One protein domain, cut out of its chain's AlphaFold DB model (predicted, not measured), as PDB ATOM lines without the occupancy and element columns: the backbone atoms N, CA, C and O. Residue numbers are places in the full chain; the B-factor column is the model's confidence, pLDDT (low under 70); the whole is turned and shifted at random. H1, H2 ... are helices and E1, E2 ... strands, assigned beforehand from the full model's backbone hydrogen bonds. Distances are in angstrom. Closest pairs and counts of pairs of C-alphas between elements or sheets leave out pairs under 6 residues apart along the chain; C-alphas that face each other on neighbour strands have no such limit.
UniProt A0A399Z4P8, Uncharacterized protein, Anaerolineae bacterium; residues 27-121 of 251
ATOM      1  N   GLN A  27     110.331 148.268  71.031       97.69
ATOM      2  CA  GLN A  27     109.098 149.050  70.975       97.69
ATOM      3  C   GLN A  27     108.854 149.839  72.265       97.69
ATOM      4  O   GLN A  27     108.653 151.048  72.201       97.69
ATOM      5  N   THR A  28     108.917 149.191  73.435       96.88
ATOM      6  CA  THR A  28     108.635 149.892  74.700       96.88
ATOM      7  C   THR A  28     109.690 150.948  75.015       96.88
ATOM      8  O   THR A  28     109.377 151.956  75.642       96.88
ATOM      9  N   TYR A  29     110.924 150.764  74.541       96.50
ATOM     10  CA  TYR A  29     111.959 151.787  74.626       96.50
ATOM     11  C   TYR A  29     111.694 152.973  73.686       96.50
ATOM     12  O   TYR A  29     111.779 154.126  74.110       96.50
ATOM     13  N   LEU A  30     111.315 152.709  72.430       96.69
ATOM     14  CA  LEU A  30     110.949 153.759  71.475       96.69
ATOM     15  C   LEU A  30     109.748 154.583  71.947       96.69
ATOM     16  O   LEU A  30     109.729 155.796  71.735       96.69
ATOM     17  N   ASP A  31     108.773 153.957  72.602       97.69
ATOM     18  CA  ASP A  31     107.622 154.663  73.168       97.69
ATOM     19  C   ASP A  31     108.054 155.645  74.266       97.69
ATOM     20  O   ASP A  31     107.539 156.765  74.323       97.69
ATOM     21  N   VAL A  32     109.050 155.283  75.085       96.31
ATOM     22  CA  VAL A  32     109.655 156.197  76.066       96.31
ATOM     23  C   VAL A  32     110.384 157.347  75.374       96.31
ATOM     24  O   VAL A  32     110.141 158.507  75.705       96.31
ATOM     25  N   LEU A  33     111.226 157.059  74.378       94.12
ATOM     26  CA  LEU A  33     111.969 158.098  73.652       94.12
ATOM     27  C   LEU A  33     111.058 159.092  72.918       94.12
ATOM     28  O   LEU A  33     111.400 160.264  72.783       94.12
ATOM     29  N   ARG A  34     109.888 158.641  72.460       96.25
ATOM     30  CA  ARG A  34     108.885 159.483  71.787       96.25
ATOM     31  C   ARG A  34     107.950 160.214  72.751       96.25
ATOM     32  O   ARG A  34     107.092 160.964  72.295       96.25
ATOM     33  N   GLY A  35     108.069 159.976  74.058       96.00
ATOM     34  CA  GLY A  35     107.155 160.521  75.063       96.00
ATOM     35  C   GLY A  35     105.752 159.901  75.039       96.00
ATOM     36  O   GLY A  35     104.843 160.429  75.674       96.00
ATOM     37  N   ALA A  36     105.563 158.782  74.331       97.62
ATOM     38  CA  ALA A  36     104.315 158.019  74.332       97.62
ATOM     39  C   ALA A  36     104.131 157.211  75.629       97.62
ATOM     40  O   ALA A  36     103.024 156.784  75.953       97.62
ATOM     41  N   SER A  37     105.208 156.988  76.384       96.62
ATOM     42  CA  SER A  37     105.191 156.356  77.705       96.62
ATOM     43  C   SER A  37     106.229 156.987  78.627       96.62
ATOM     44  O   SER A  37     107.237 157.527  78.178       96.62
ATOM     45  N   GLN A  38     105.985 156.916  79.934       96.00
ATOM     46  CA  GLN A  38     106.964 157.346  80.931       96.00
ATOM     47  C   GLN A  38     108.082 156.299  81.072       96.00
ATOM     48  O   GLN A  38     107.802 155.102  80.946       96.00
ATOM     49  N   PRO A  39     109.330 156.707  81.378       95.12
ATOM     50  CA  PRO A  39     110.392 155.766  81.718       95.12
ATOM     51  C   PRO A  39     109.988 154.850  82.881       95.12
ATOM     52  O   PRO A  39     109.357 155.293  83.846       95.12
ATOM     53  N   ARG A  40     110.386 153.574  82.813       95.00
ATOM     54  CA  ARG A  40     110.152 152.600  83.888       95.00
ATOM     55  C   ARG A  40     110.746 153.088  85.210       95.00
ATOM     56  O   ARG A  40     111.887 153.542  85.245       95.00
ATOM     57  N   GLN A  41     109.980 152.914  86.285       94.12
ATOM     58  CA  GLN A  41     110.428 153.075  87.665       94.12
ATOM     59  C   GLN A  41     110.319 151.736  88.413       94.12
ATOM     60  O   GLN A  41     109.313 151.048  88.217       94.12
ATOM     61  N   PRO A  42     111.292 151.381  89.277       94.19
ATOM     62  CA  PRO A  42     112.587 152.051  89.473       94.19
ATOM     63  C   PRO A  42     113.463 152.028  88.208       94.19
ATOM     64  O   PRO A  42     113.396 151.098  87.403       94.19
ATOM     65  N   GLN A  43     114.261 153.083  88.011       92.94
ATOM     66  CA  GLN A  43     115.102 153.212  86.817       92.94
ATOM     67  C   GLN A  43     116.345 152.331  86.854       92.94
ATOM     68  O   GLN A  43     116.877 152.040  85.784       92.94
ATOM     69  N   ASP A  44     116.816 151.930  88.031       96.00
ATOM     70  CA  ASP A  44     118.118 151.290  88.204       96.00
ATOM     71  C   ASP A  44     118.223 149.964  87.435       96.00
ATOM     72  O   ASP A  44     117.301 149.139  87.419       96.00
ATOM     73  N   ALA A  45     119.369 149.760  86.792       97.31
ATOM     74  CA  ALA A  45     119.746 148.479  86.222       97.31
ATOM     75  C   ALA A  45     120.076 147.485  87.342       97.31
ATOM     76  O   ALA A  45     120.637 147.838  88.380       97.31
ATOM     77  N   ASP A  46     119.786 146.212  87.104       97.75
ATOM     78  CA  ASP A  46     120.208 145.132  87.980       97.75
ATOM     79  C   ASP A  46     121.702 144.833  87.760       97.75
ATOM     80  O   ASP A  46     122.104 144.021  86.918       97.75
ATOM     81  N   TYR A  47     122.545 145.503  88.547       98.00
ATOM     82  CA  TYR A  47     123.987 145.264  88.559       98.00
ATOM     83  C   TYR A  47     124.340 143.823  88.949       98.00
ATOM     84  O   TYR A  47     125.345 143.310  88.463       98.00
ATOM     85  N   ALA A  48     123.542 143.136  89.778       97.56
ATOM     86  CA  ALA A  48     123.810 141.738  90.115       97.56
ATOM     87  C   ALA A  48     123.621 140.835  88.885       97.56
ATOM     88  O   ALA A  48     124.482 139.996  88.605       97.56
ATOM     89  N   ALA A  49     122.563 141.067  88.101       97.75
ATOM     90  CA  ALA A  49     122.340 140.369  86.837       97.75
ATOM     91  C   ALA A  49     123.453 140.653  85.812       97.75
ATOM     92  O   ALA A  49     123.910 139.729  85.138       97.75
ATOM     93  N   ILE A  50     123.934 141.899  85.718       97.75
ATOM     94  CA  ILE A  50     125.062 142.266  84.839       97.75
ATOM     95  C   ILE A  50     126.347 141.544  85.269       97.75
ATOM     96  O   ILE A  50     126.995 140.893  84.446       97.75
ATOM     97  N   LEU A  51     126.702 141.615  86.558       97.81
ATOM     98  CA  LEU A  51     127.897 140.970  87.113       97.81
ATOM     99  C   LEU A  51     127.887 139.452  86.890       97.81
ATOM    100  O   LEU A  51     128.918 138.886  86.518       97.81
ATOM    101  N   ALA A  52     126.729 138.812  87.074       97.50
ATOM    102  CA  ALA A  52     126.549 137.382  86.842       97.50
ATOM    103  C   ALA A  52     126.637 137.021  85.351       97.50
ATOM    104  O   ALA A  52     127.384 136.111  84.990       97.50
ATOM    105  N   ARG A  53     125.932 137.755  84.473       97.12
ATOM    106  CA  ARG A  53     125.873 137.486  83.022       97.12
ATOM    107  C   ARG A  53     127.255 137.424  82.378       97.12
ATOM    108  O   ARG A  53     127.476 136.589  81.505       97.12
ATOM    109  N   PHE A  54     128.165 138.302  82.789       96.94
ATOM    110  CA  PHE A  54     129.507 138.398  82.205       96.94
ATOM    111  C   PHE A  54     130.602 137.768  83.071       96.94
ATOM    112  O   PHE A  54     131.784 137.913  82.757       96.94
ATOM    113  N   ASN A  55     130.220 137.056  84.139       96.88
ATOM    114  CA  ASN A  55     131.139 136.400  85.065       96.88
ATOM    115  C   ASN A  55     132.245 137.351  85.571       96.88
ATOM    116  O   ASN A  55     133.433 137.028  85.531       96.88
ATOM    117  N   LEU A  56     131.861 138.564  85.986       97.69
ATOM    118  CA  LEU A  56     132.817 139.644  86.263       97.69
ATOM    119  C   LEU A  56     133.552 139.454  87.591       97.69
ATOM    120  O   LEU A  56     134.747 139.725  87.667       97.69
ATOM    121  N   LEU A  57     132.872 138.957  88.630       97.94
ATOM    122  CA  LEU A  57     133.474 138.851  89.964       97.94
ATOM    123  C   LEU A  57     134.692 137.912  90.002       97.94
ATOM    124  O   LEU A  57     135.705 138.328  90.566       97.94
ATOM    125  N   PRO A  58     134.680 136.710  89.386       97.88
ATOM    126  CA  PRO A  58     135.882 135.879  89.327       97.88
ATOM    127  C   PRO A  58     137.041 136.536  88.569       97.88
ATOM    128  O   PRO A  58     138.171 136.471  89.044       97.88
ATOM    129  N   LYS A  59     136.764 137.234  87.457       97.75
ATOM    130  CA  LYS A  59     137.792 137.958  86.685       97.75
ATOM    131  C   LYS A  59     138.451 139.063  87.511       97.75
ATOM    132  O   LYS A  59     139.670 139.202  87.502       97.75
ATOM    133  N   ILE A  60     137.647 139.821  88.259       97.81
ATOM    134  CA  ILE A  60     138.135 140.884  89.146       97.81
ATOM    135  C   ILE A  60     138.943 140.290  90.299       97.81
ATOM    136  O   ILE A  60     140.044 140.752  90.592       97.81
ATOM    137  N   ALA A  61     138.423 139.241  90.938       97.50
ATOM    138  CA  ALA A  61     139.101 138.560  92.036       97.50
ATOM    139  C   ALA A  61     140.453 137.966  91.601       97.50
ATOM    140  O   ALA A  61     141.416 138.039  92.362       97.50
ATOM    141  N   GLY A  62     140.527 137.428  90.378       96.81
ATOM    142  CA  GLY A  62     141.742 136.885  89.771       96.81
ATOM    143  C   GLY A  62     142.722 137.932  89.228       96.81
ATOM    144  O   GLY A  62     143.830 137.565  88.846       96.81
ATOM    145  N   GLY A  63     142.352 139.219  89.204       95.12
ATOM    146  CA  GLY A  63     143.185 140.289  88.647       95.12
ATOM    147  C   GLY A  63     143.266 140.294  87.116       95.12
ATOM    148  O   GLY A  63     144.194 140.872  86.561       95.12
ATOM    149  N   GLU A  64     142.317 139.653  86.428       96.25
ATOM    150  CA  GLU A  64     142.216 139.695  84.961       96.25
ATOM    151  C   GLU A  64     141.714 141.057  84.461       96.25
ATOM    152  O   GLU A  64     142.089 141.508  83.380       96.25
ATOM    153  N   ILE A  65     140.846 141.699  85.249       97.00
ATOM    154  CA  ILE A  65     140.338 143.056  85.036       97.00
ATOM    155  C   ILE A  65     140.271 143.785  86.380       97.00
ATOM    156  O   ILE A  65     139.983 143.170  87.405       97.00
ATOM    157  N   ASP A  66     140.469 145.100  86.376       96.06
ATOM    158  CA  ASP A  66     140.365 145.933  87.587       96.06
ATOM    159  C   ASP A  66     139.107 146.818  87.602       96.06
ATOM    160  O   ASP A  66     138.723 147.364  88.637       96.06
ATOM    161  N   GLU A  67     138.454 146.970  86.447       96.19
ATOM    162  CA  GLU A  67     137.386 147.940  86.223       96.19
ATOM    163  C   GLU A  67     136.472 147.511  85.072       96.19
ATOM    164  O   GLU A  67     136.886 146.780  84.170       96.19
ATOM    165  N   VAL A  68     135.220 147.976  85.095       97.88
ATOM    166  CA  VAL A  68     134.207 147.659  84.079       97.88
ATOM    167  C   VAL A  68     133.574 148.946  83.564       97.88
ATOM    168  O   VAL A  68     133.107 149.760  84.355       97.88
ATOM    169  N   TRP A  69     133.532 149.137  82.243       97.88
ATOM    170  CA  TRP A  69     132.845 150.269  81.611       97.88
ATOM    171  C   TRP A  69     131.593 149.775  80.898       97.88
ATOM    172  O   TRP A  69     131.665 148.913  80.021       97.88
ATOM    173  N   LEU A  70     130.449 150.334  81.273       97.81
ATOM    174  CA  LEU A  70     129.157 150.056  80.668       97.81
ATOM    175  C   LEU A  70     128.750 151.262  79.826       97.81
ATOM    176  O   LEU A  70     128.553 152.349  80.358       97.81
ATOM    177  N   PHE A  71     128.608 151.061  78.520       96.94
ATOM    178  CA  PHE A  71     128.045 152.057  77.614       96.94
ATOM    179  C   PHE A  71     126.610 151.663  77.300       96.94
ATOM    180  O   PHE A  71     126.368 150.565  76.798       96.94
ATOM    181  N   ALA A  72     125.661 152.541  77.602       95.75
ATOM    182  CA  ALA A  72     124.252 152.294  77.347       95.75
ATOM    183  C   ALA A  72     123.527 153.564  76.888       95.75
ATOM    184  O   ALA A  72     124.109 154.637  76.775       95.75
ATOM    185  N   PHE A  73     122.247 153.413  76.592       94.06
ATOM    186  CA  PHE A  73     121.350 154.464  76.125       94.06
ATOM    187  C   PHE A  73     120.675 155.206  77.305       94.06
ATOM    188  O   PHE A  73     120.711 154.722  78.447       94.06
ATOM    189  N   PRO A  74     120.019 156.365  77.085       93.00
ATOM    190  CA  PRO A  74     119.257 157.054  78.124       93.00
ATOM    191  C   PRO A  74     118.207 156.147  78.764       93.00
ATOM    192  O   PRO A  74     117.528 155.390  78.074       93.00
ATOM    193  N   ASN A  75     118.009 156.266  80.077       92.81
ATOM    194  CA  ASN A  75     117.113 155.406  80.861       92.81
ATOM    195  C   ASN A  75     117.571 153.938  80.980       92.81
ATOM    196  O   ASN A  75     116.780 153.092  81.402       92.81
ATOM    197  N   ALA A  76     118.832 153.606  80.669       95.31
ATOM    198  CA  ALA A  76     119.389 152.273  80.922       95.31
ATOM    199  C   ALA A  76     119.531 151.945  82.418       95.31
ATOM    200  O   ALA A  76     119.454 150.772  82.775       95.31
ATOM    201  N   GLY A  77     119.592 152.953  83.298       95.88
ATOM    202  CA  GLY A  77     119.622 152.756  84.754       95.88
ATOM    203  C   GLY A  77     121.017 152.579  85.341       95.88
ATOM    204  O   GLY A  77     121.170 151.887  86.342       95.88
ATOM    205  N   LEU A  78     122.034 153.132  84.685       97.06
ATOM    206  CA  LEU A  78     123.410 153.067  85.157       97.06
ATOM    207  C   LEU A  78     123.716 154.277  86.043       97.06
ATOM    208  O   LEU A  78     123.375 155.402  85.681       97.06
ATOM    209  N   TYR A  79     124.408 154.047  87.154       97.56
ATOM    210  CA  TYR A  79     125.147 155.097  87.848       97.56
ATOM    211  C   TYR A  79     126.370 155.506  87.026       97.56
ATOM    212  O   TYR A  79     126.996 154.662  86.385       97.56
ATOM    213  N   GLU A  80     126.745 156.781  87.105       97.62
ATOM    214  CA  GLU A  80     127.957 157.319  86.471       97.62
ATOM    215  C   GLU A  80     129.219 156.590  86.948       97.62
ATOM    216  O   GLU A  80     130.083 156.212  86.155       97.62
ATOM    217  N   SER A  81     129.281 156.310  88.249       98.44
ATOM    218  CA  SER A  81     130.219 155.362  88.836       98.44
ATOM    219  C   SER A  81     129.556 154.633  89.999       98.44
ATOM    220  O   SER A  81     128.676 155.181  90.654       98.44
ATOM    221  N   VAL A  82     129.981 153.401  90.269       98.50
ATOM    222  CA  VAL A  82     129.600 152.654  91.474       98.50
ATOM    223  C   VAL A  82     130.712 151.680  91.857       98.50
ATOM    224  O   VAL A  82     131.369 151.113  90.985       98.50
ATOM    225  N   MET A  83     130.948 151.482  93.156       98.69
ATOM    226  CA  MET A  83     132.006 150.591  93.650       98.69
ATOM    227  C   MET A  83     131.446 149.253  94.138       98.69
ATOM    228  O   MET A  83     130.459 149.213  94.873       98.69
ATOM    229  N   GLY A  84     132.106 148.158  93.763       98.19
ATOM    230  CA  GLY A  84     131.886 146.819  94.308       98.19
ATOM    231  C   GLY A  84     133.136 146.275  95.000       98.19
ATOM    232  O   GLY A  84     134.205 146.878  94.925       98.19
ATOM    233  N   GLY A  85     132.999 145.127  95.666       97.75
ATOM    234  CA  GLY A  85     134.087 144.462  96.385       97.75
ATOM    235  C   GLY A  85     134.099 144.697  97.895       97.75
ATOM    236  O   GLY A  85     133.337 145.496  98.444       97.75
ATOM    237  N   ALA A  86     134.973 143.964  98.578       95.81
ATOM    238  CA  ALA A  86     135.148 144.017 100.017       95.81
ATOM    239  C   ALA A  86     135.579 145.422 100.459       95.81
ATOM    240  O   ALA A  86     136.498 146.025  99.905       95.81
ATOM    241  N   GLY A  87     134.879 145.967 101.458       95.38
ATOM    242  CA  GLY A  87     135.126 147.322 101.947       95.38
ATOM    243  C   GLY A  87     134.845 148.418 100.915       95.38
ATOM    244  O   GLY A  87     135.443 149.488 101.019       95.38
ATOM    245  N   ALA A  88     134.010 148.157  99.902       97.75
ATOM    246  CA  ALA A  88     133.545 149.182  98.973       97.75
ATOM    247  C   ALA A  88     132.839 150.328  99.715       97.75
ATOM    248  O   ALA A  88     132.134 150.121 100.704       97.75
ATOM    249  N   PHE A  89     133.021 151.542  99.209       97.88
ATOM    250  CA  PHE A  89     132.482 152.777  99.774       97.88
ATOM    251  C   PHE A  89     131.775 153.599  98.688       97.88
ATOM    252  O   PHE A  89     131.757 153.207  97.520       97.88
ATOM    253  N   TRP A  90     131.132 154.701  99.086       98.44
ATOM    254  CA  TRP A  90     130.419 155.577  98.156       98.44
ATOM    255  C   TRP A  90     131.336 156.020  97.015       98.44
ATOM    256  O   TRP A  90     132.395 156.591  97.258       98.44
ATOM    257  N   CYS A  91     130.917 155.779  95.776       98.31
ATOM    258  CA  CYS A  91     131.649 156.204  94.587       98.31
ATOM    259  C   CYS A  91     130.661 156.779  93.583       98.31
ATOM    260  O   CYS A  91     130.300 156.096  92.637       98.31
ATOM    261  N   ASN A  92     130.156 157.981  93.862       98.12
ATOM    262  CA  ASN A  92     128.992 158.603  93.210       98.12
ATOM    263  C   ASN A  92     127.681 157.787  93.250       98.12
ATOM    264  O   ASN A  92     126.689 158.139  92.622       98.12
ATOM    265  N   ALA A  93     127.674 156.691  94.003       97.81
ATOM    266  CA  ALA A  93     126.530 155.824  94.223       97.81
ATOM    267  C   ALA A  93     126.771 154.940  95.459       97.81
ATOM    268  O   ALA A  93     127.933 154.726  95.848       97.81
ATOM    269  N   PRO A  94     125.705 154.388  96.072       97.69
ATOM    270  CA  PRO A  94     125.830 153.396  97.133       97.69
ATOM    271  C   PRO A  94     126.636 152.160  96.684       97.69
ATOM    272  O   PRO A  94     126.460 151.706  95.554       97.69
ATOM    273  N   PRO A  95     127.469 151.557  97.557       97.94
ATOM    274  CA  PRO A  95     128.229 150.351  97.221       97.94
ATOM    275  C   PRO A  95     127.361 149.181  96.731       97.94
ATOM    276  O   PRO A  95     126.292 148.905  97.287       97.94
ATOM    277  N   LEU A  96     127.869 148.419  95.755       97.31
ATOM    278  CA  LEU A  96     127.224 147.207  95.240       97.31
ATOM    279  C   LEU A  96     127.273 146.079  96.275       97.31
ATOM    280  O   LEU A  96     128.227 145.300  96.337       97.31
ATOM    281  N   LYS A  97     126.197 145.939  97.053       94.81
ATOM    282  CA  LYS A  97     126.064 144.874  98.064       94.81
ATOM    283  C   LYS A  97     126.204 143.468  97.473       94.81
ATOM    284  O   LYS A  97     126.791 142.599  98.109       94.81
ATOM    285  N   SER A  98     125.725 143.253  96.246       93.06
ATOM    286  CA  SER A  98     125.845 141.975  95.527       93.06
ATOM    287  C   SER A  98     127.292 141.583  95.207       93.06
ATOM    288  O   SER A  98     127.569 140.410  94.974       93.06
ATOM    289  N   ALA A  99     128.225 142.538  95.231       96.94
ATOM    290  CA  ALA A  99     129.641 142.321  94.964       96.94
ATOM    291  C   ALA A  99     130.502 142.273  96.239       96.94
ATOM    292  O   ALA A  99     131.724 142.198  96.135       96.94
ATOM    293  N   ALA A 100     129.904 142.310  97.437       94.69
ATOM    294  CA  ALA A 100     130.641 142.421  98.702       94.69
ATOM    295  C   ALA A 100     131.590 141.239  98.983       94.69
ATOM    296  O   ALA A 100     132.570 141.402  99.704       94.69
ATOM    297  N   ALA A 101     131.323 140.065  98.400       93.88
ATOM    298  CA  ALA A 101     132.171 138.878  98.531       93.88
ATOM    299  C   ALA A 101     133.423 138.903  97.631       93.88
ATOM    300  O   ALA A 101     134.311 138.070  97.801       93.88
ATOM    301  N   CYS A 102     133.512 139.826  96.667       97.44
ATOM    302  CA  CYS A 102     134.711 139.974  95.847       97.44
ATOM    303  C   CYS A 102     135.842 140.575  96.701       97.44
ATOM    304  O   CYS A 102     135.655 141.658  97.250       97.44
ATOM    305  N   PRO A 103     137.017 139.931  96.820       96.62
ATOM    306  CA  PRO A 103     138.066 140.363  97.748       96.62
ATOM    307  C   PRO A 103     138.719 141.698  97.364       96.62
ATOM    308  O   PRO A 103     139.349 142.334  98.203       96.62
ATOM    309  N   ARG A 104     138.585 142.117  96.102       96.38
ATOM    310  CA  ARG A 104     139.154 143.356  95.562       96.38
ATOM    311  C   ARG A 104     138.048 144.367  95.305       96.38
ATOM    312  O   ARG A 104     137.004 144.008  94.751       96.38
ATOM    313  N   ARG A 105     138.298 145.628  95.658       97.69
ATOM    314  CA  ARG A 105     137.470 146.759  95.235       97.69
ATOM    315  C   ARG A 105     137.656 146.999  93.743       97.69
ATOM    316  O   ARG A 105     138.781 146.949  93.243       97.69
ATOM    317  N   PHE A 106     136.562 147.320  93.070       98.19
ATOM    318  CA  PHE A 106     136.533 147.697  91.659       98.19
ATOM    319  C   PHE A 106     135.449 148.745  91.426       98.19
ATOM    320  O   PHE A 106     134.487 148.836  92.193       98.19
ATOM    321  N   VAL A 107     135.595 149.521  90.355       98.44
ATOM    322  CA  VAL A 107     134.586 150.496  89.928       98.44
ATOM    323  C   VAL A 107     133.883 149.975  88.678       98.44
ATOM    324  O   VAL A 107     134.500 149.370  87.800       98.44
ATOM    325  N   VAL A 108     132.576 150.204  88.599       98.50
ATOM    326  CA  VAL A 108     131.813 150.108  87.359       98.50
ATOM    327  C   VAL A 108     131.473 151.529  86.926       98.50
ATOM    328  O   VAL A 108     130.769 152.232  87.650       98.50
ATOM    329  N   MET A 109     131.991 151.951  85.776       98.50
ATOM    330  CA  MET A 109     131.647 153.226  85.146       98.50
ATOM    331  C   MET A 109     130.416 153.039  84.260       98.50
ATOM    332  O   MET A 109     130.358 152.075  83.490       98.50
ATOM    333  N   GLY A 110     129.450 153.948  84.351       97.88
ATOM    334  CA  GLY A 110     128.280 153.984  83.479       97.88
ATOM    335  C   GLY A 110     128.317 155.206  82.575       97.88
ATOM    336  O   GLY A 110     128.291 156.337  83.049       97.88
ATOM    337  N   PHE A 111     128.346 154.980  81.266       97.56
ATOM    338  CA  PHE A 111     128.368 156.032  80.258       97.56
ATOM    339  C   PHE A 111     127.138 155.951  79.366       97.56
ATOM    340  O   PHE A 111     126.723 154.873  78.936       97.56
ATOM    341  N   ASN A 112     126.578 157.117  79.052       94.50
ATOM    342  CA  ASN A 112     125.528 157.244  78.057       94.50
ATOM    343  C   ASN A 112     126.156 157.593  76.703       94.50
ATOM    344  O   ASN A 112     126.737 158.667  76.565       94.50
ATOM    345  N   PHE A 113     126.037 156.712  75.708       91.81
ATOM    346  CA  PHE A 113     126.644 156.948  74.392       91.81
ATOM    347  C   PHE A 113     125.932 158.029  73.555       91.81
ATOM    348  O   PHE A 113     126.451 158.419  72.513       91.81
ATOM    349  N   GLU A 114     124.771 158.528  73.993       93.56
ATOM    350  CA  GLU A 114     124.114 159.710  73.409       93.56
ATOM    351  C   GLU A 114     124.632 161.033  74.004       93.56
ATOM    352  O   GLU A 114     124.250 162.114  73.554       93.56
ATOM    353  N   ARG A 115     125.497 160.965  75.026       95.12
ATOM    354  CA  ARG A 115     126.164 162.121  75.644       95.12
ATOM    355  C   ARG A 115     127.592 162.265  75.105       95.12
ATOM    356  O   ARG A 115     128.122 161.384  74.427       95.12
ATOM    357  N   GLY A 116     128.209 163.414  75.370       95.56
ATOM    358  CA  GLY A 116     129.547 163.736  74.893       95.56
ATOM    359  C   GLY A 116     130.675 163.228  75.791       95.56
ATOM    360  O   GLY A 116     130.491 162.689  76.879       95.56
ATOM    361  N   VAL A 117     131.905 163.462  75.327       96.69
ATOM    362  CA  VAL A 117     133.135 163.170  76.085       96.69
ATOM    363  C   VAL A 117     133.236 164.017  77.360       96.69
ATOM    364  O   VAL A 117     133.855 163.574  78.320       96.69
ATOM    365  N   GLY A 118     132.654 165.221  77.381       97.56
ATOM    366  CA  GLY A 118     132.652 166.069  78.577       97.56
ATOM    367  C   GLY A 118     131.932 165.397  79.737       97.56
ATOM    368  O   GLY A 118     132.482 165.259  80.815       97.56
ATOM    369  N   GLU A 119     130.756 164.850  79.472       98.00
ATOM    370  CA  GLU A 119     129.976 164.093  80.444       98.00
ATOM    371  C   GLU A 119     130.682 162.820  80.916       98.00
ATOM    372  O   GLU A 119     130.633 162.483  82.094       98.00
ATOM    373  N   MET A 120     131.377 162.117  80.016       97.38
ATOM    374  CA  MET A 120     132.189 160.965  80.419       97.38
ATOM    375  C   MET A 120     133.316 161.371  81.381       97.38
ATOM    376  O   MET A 120     133.611 160.644  82.331       97.38
ATOM    377  N   LEU A 121     133.949 162.524  81.139       98.25
ATOM    378  CA  LEU A 121     134.962 163.080  82.037       98.25
ATOM    379  C   LEU A 121     134.348 163.526  83.366       98.25
ATOM    380  O   LEU A 121     134.980 163.328  84.397       98.25
TER     381      LEU A 121
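AT A GLANCE: This is residues 27 to 121 of the 251 residues of an uncharacterized protein of Anaerolineae bacterium (UniProt A0A399Z4P8). A small sheet of three strands, E1, E3 and E2, makes the core, and short helices lie round it: H3 near the end where E1 and E3 begin, H4 near the end where E3 finishes, and H2 close to H3. The first helix, H1, lies far off at one end of the long axis, reached by the stretch of residues 34 to 46, and a long stretch with no named element, residues 85 to 105, links E2 to E3. The printed part has 95 residues, with four named helices and three named strands in the order H1 H2 H3 E1 E2 E3 H4; the sheet, E1 E3 E2, is mixed. The class is mixed, helices and strands, with under half of the residues, 42, in named elements. The whole is only just compact, close to loose, with a radius of gyration of the C-alphas of 14.6 A, and it is elongated, spanning 45 by 27 by 22 A.

HOW THE PARTS SIT: E3, residues 106 to 112, is the inner strand. E1, residues 67 to 72, is its parallel neighbour at 18 degrees, with N 70 and O 109 2.8 A apart, within hydrogen-bond range. E2, residues 81 to 84, is its antiparallel neighbour at 152 degrees, with N 108 and O 82 2.8 A apart, within that range; E2 and E3 form a hairpin. H3, residues 56 to 61, only grazes the sheet; its closest C-alphas to E3 are those of Ile 60 and Phe 106, 7.4 A. H2, residues 47 to 53, only grazes the sheet with residues 47 to 51. H2 and H3 are close but not clearly touching, about perpendicular at 89 degrees, with the C-alphas of Leu 51 and Leu 57 closest at 6.6 A. H4, residues 117 to 121, only grazes the sheet; the C-alphas of Phe 111 and Met 120 are the closest to E3, 6.2 A. H1, residues 27 to 33, is not on the sheet and is apart from H2, H3 and H4. In H1, H2, H3 and H4 every O i to N i+4 pair is within hydrogen-bond range.

IN THESE COORDINATES: E3 is 19.9 A long, E1 16.4 A and E2 10.3 A. H1 begins at C-alpha 27, (109.098, 149.050, 70.975), and is 9.9 A long; H2 is 9.7 A and H3 8.6 A. H4, 6.2 A, ends at C-alpha 121, (134.962, 163.080, 82.037).

THE WHOLE: The two C-alphas farthest apart are those of Ala 36 and Gly 62, 45.7 A. The links H1 to H2 and E2 to E3 are long. The printed part has no cut, its mean pLDDT is 96.7, and no printed residue is under 70.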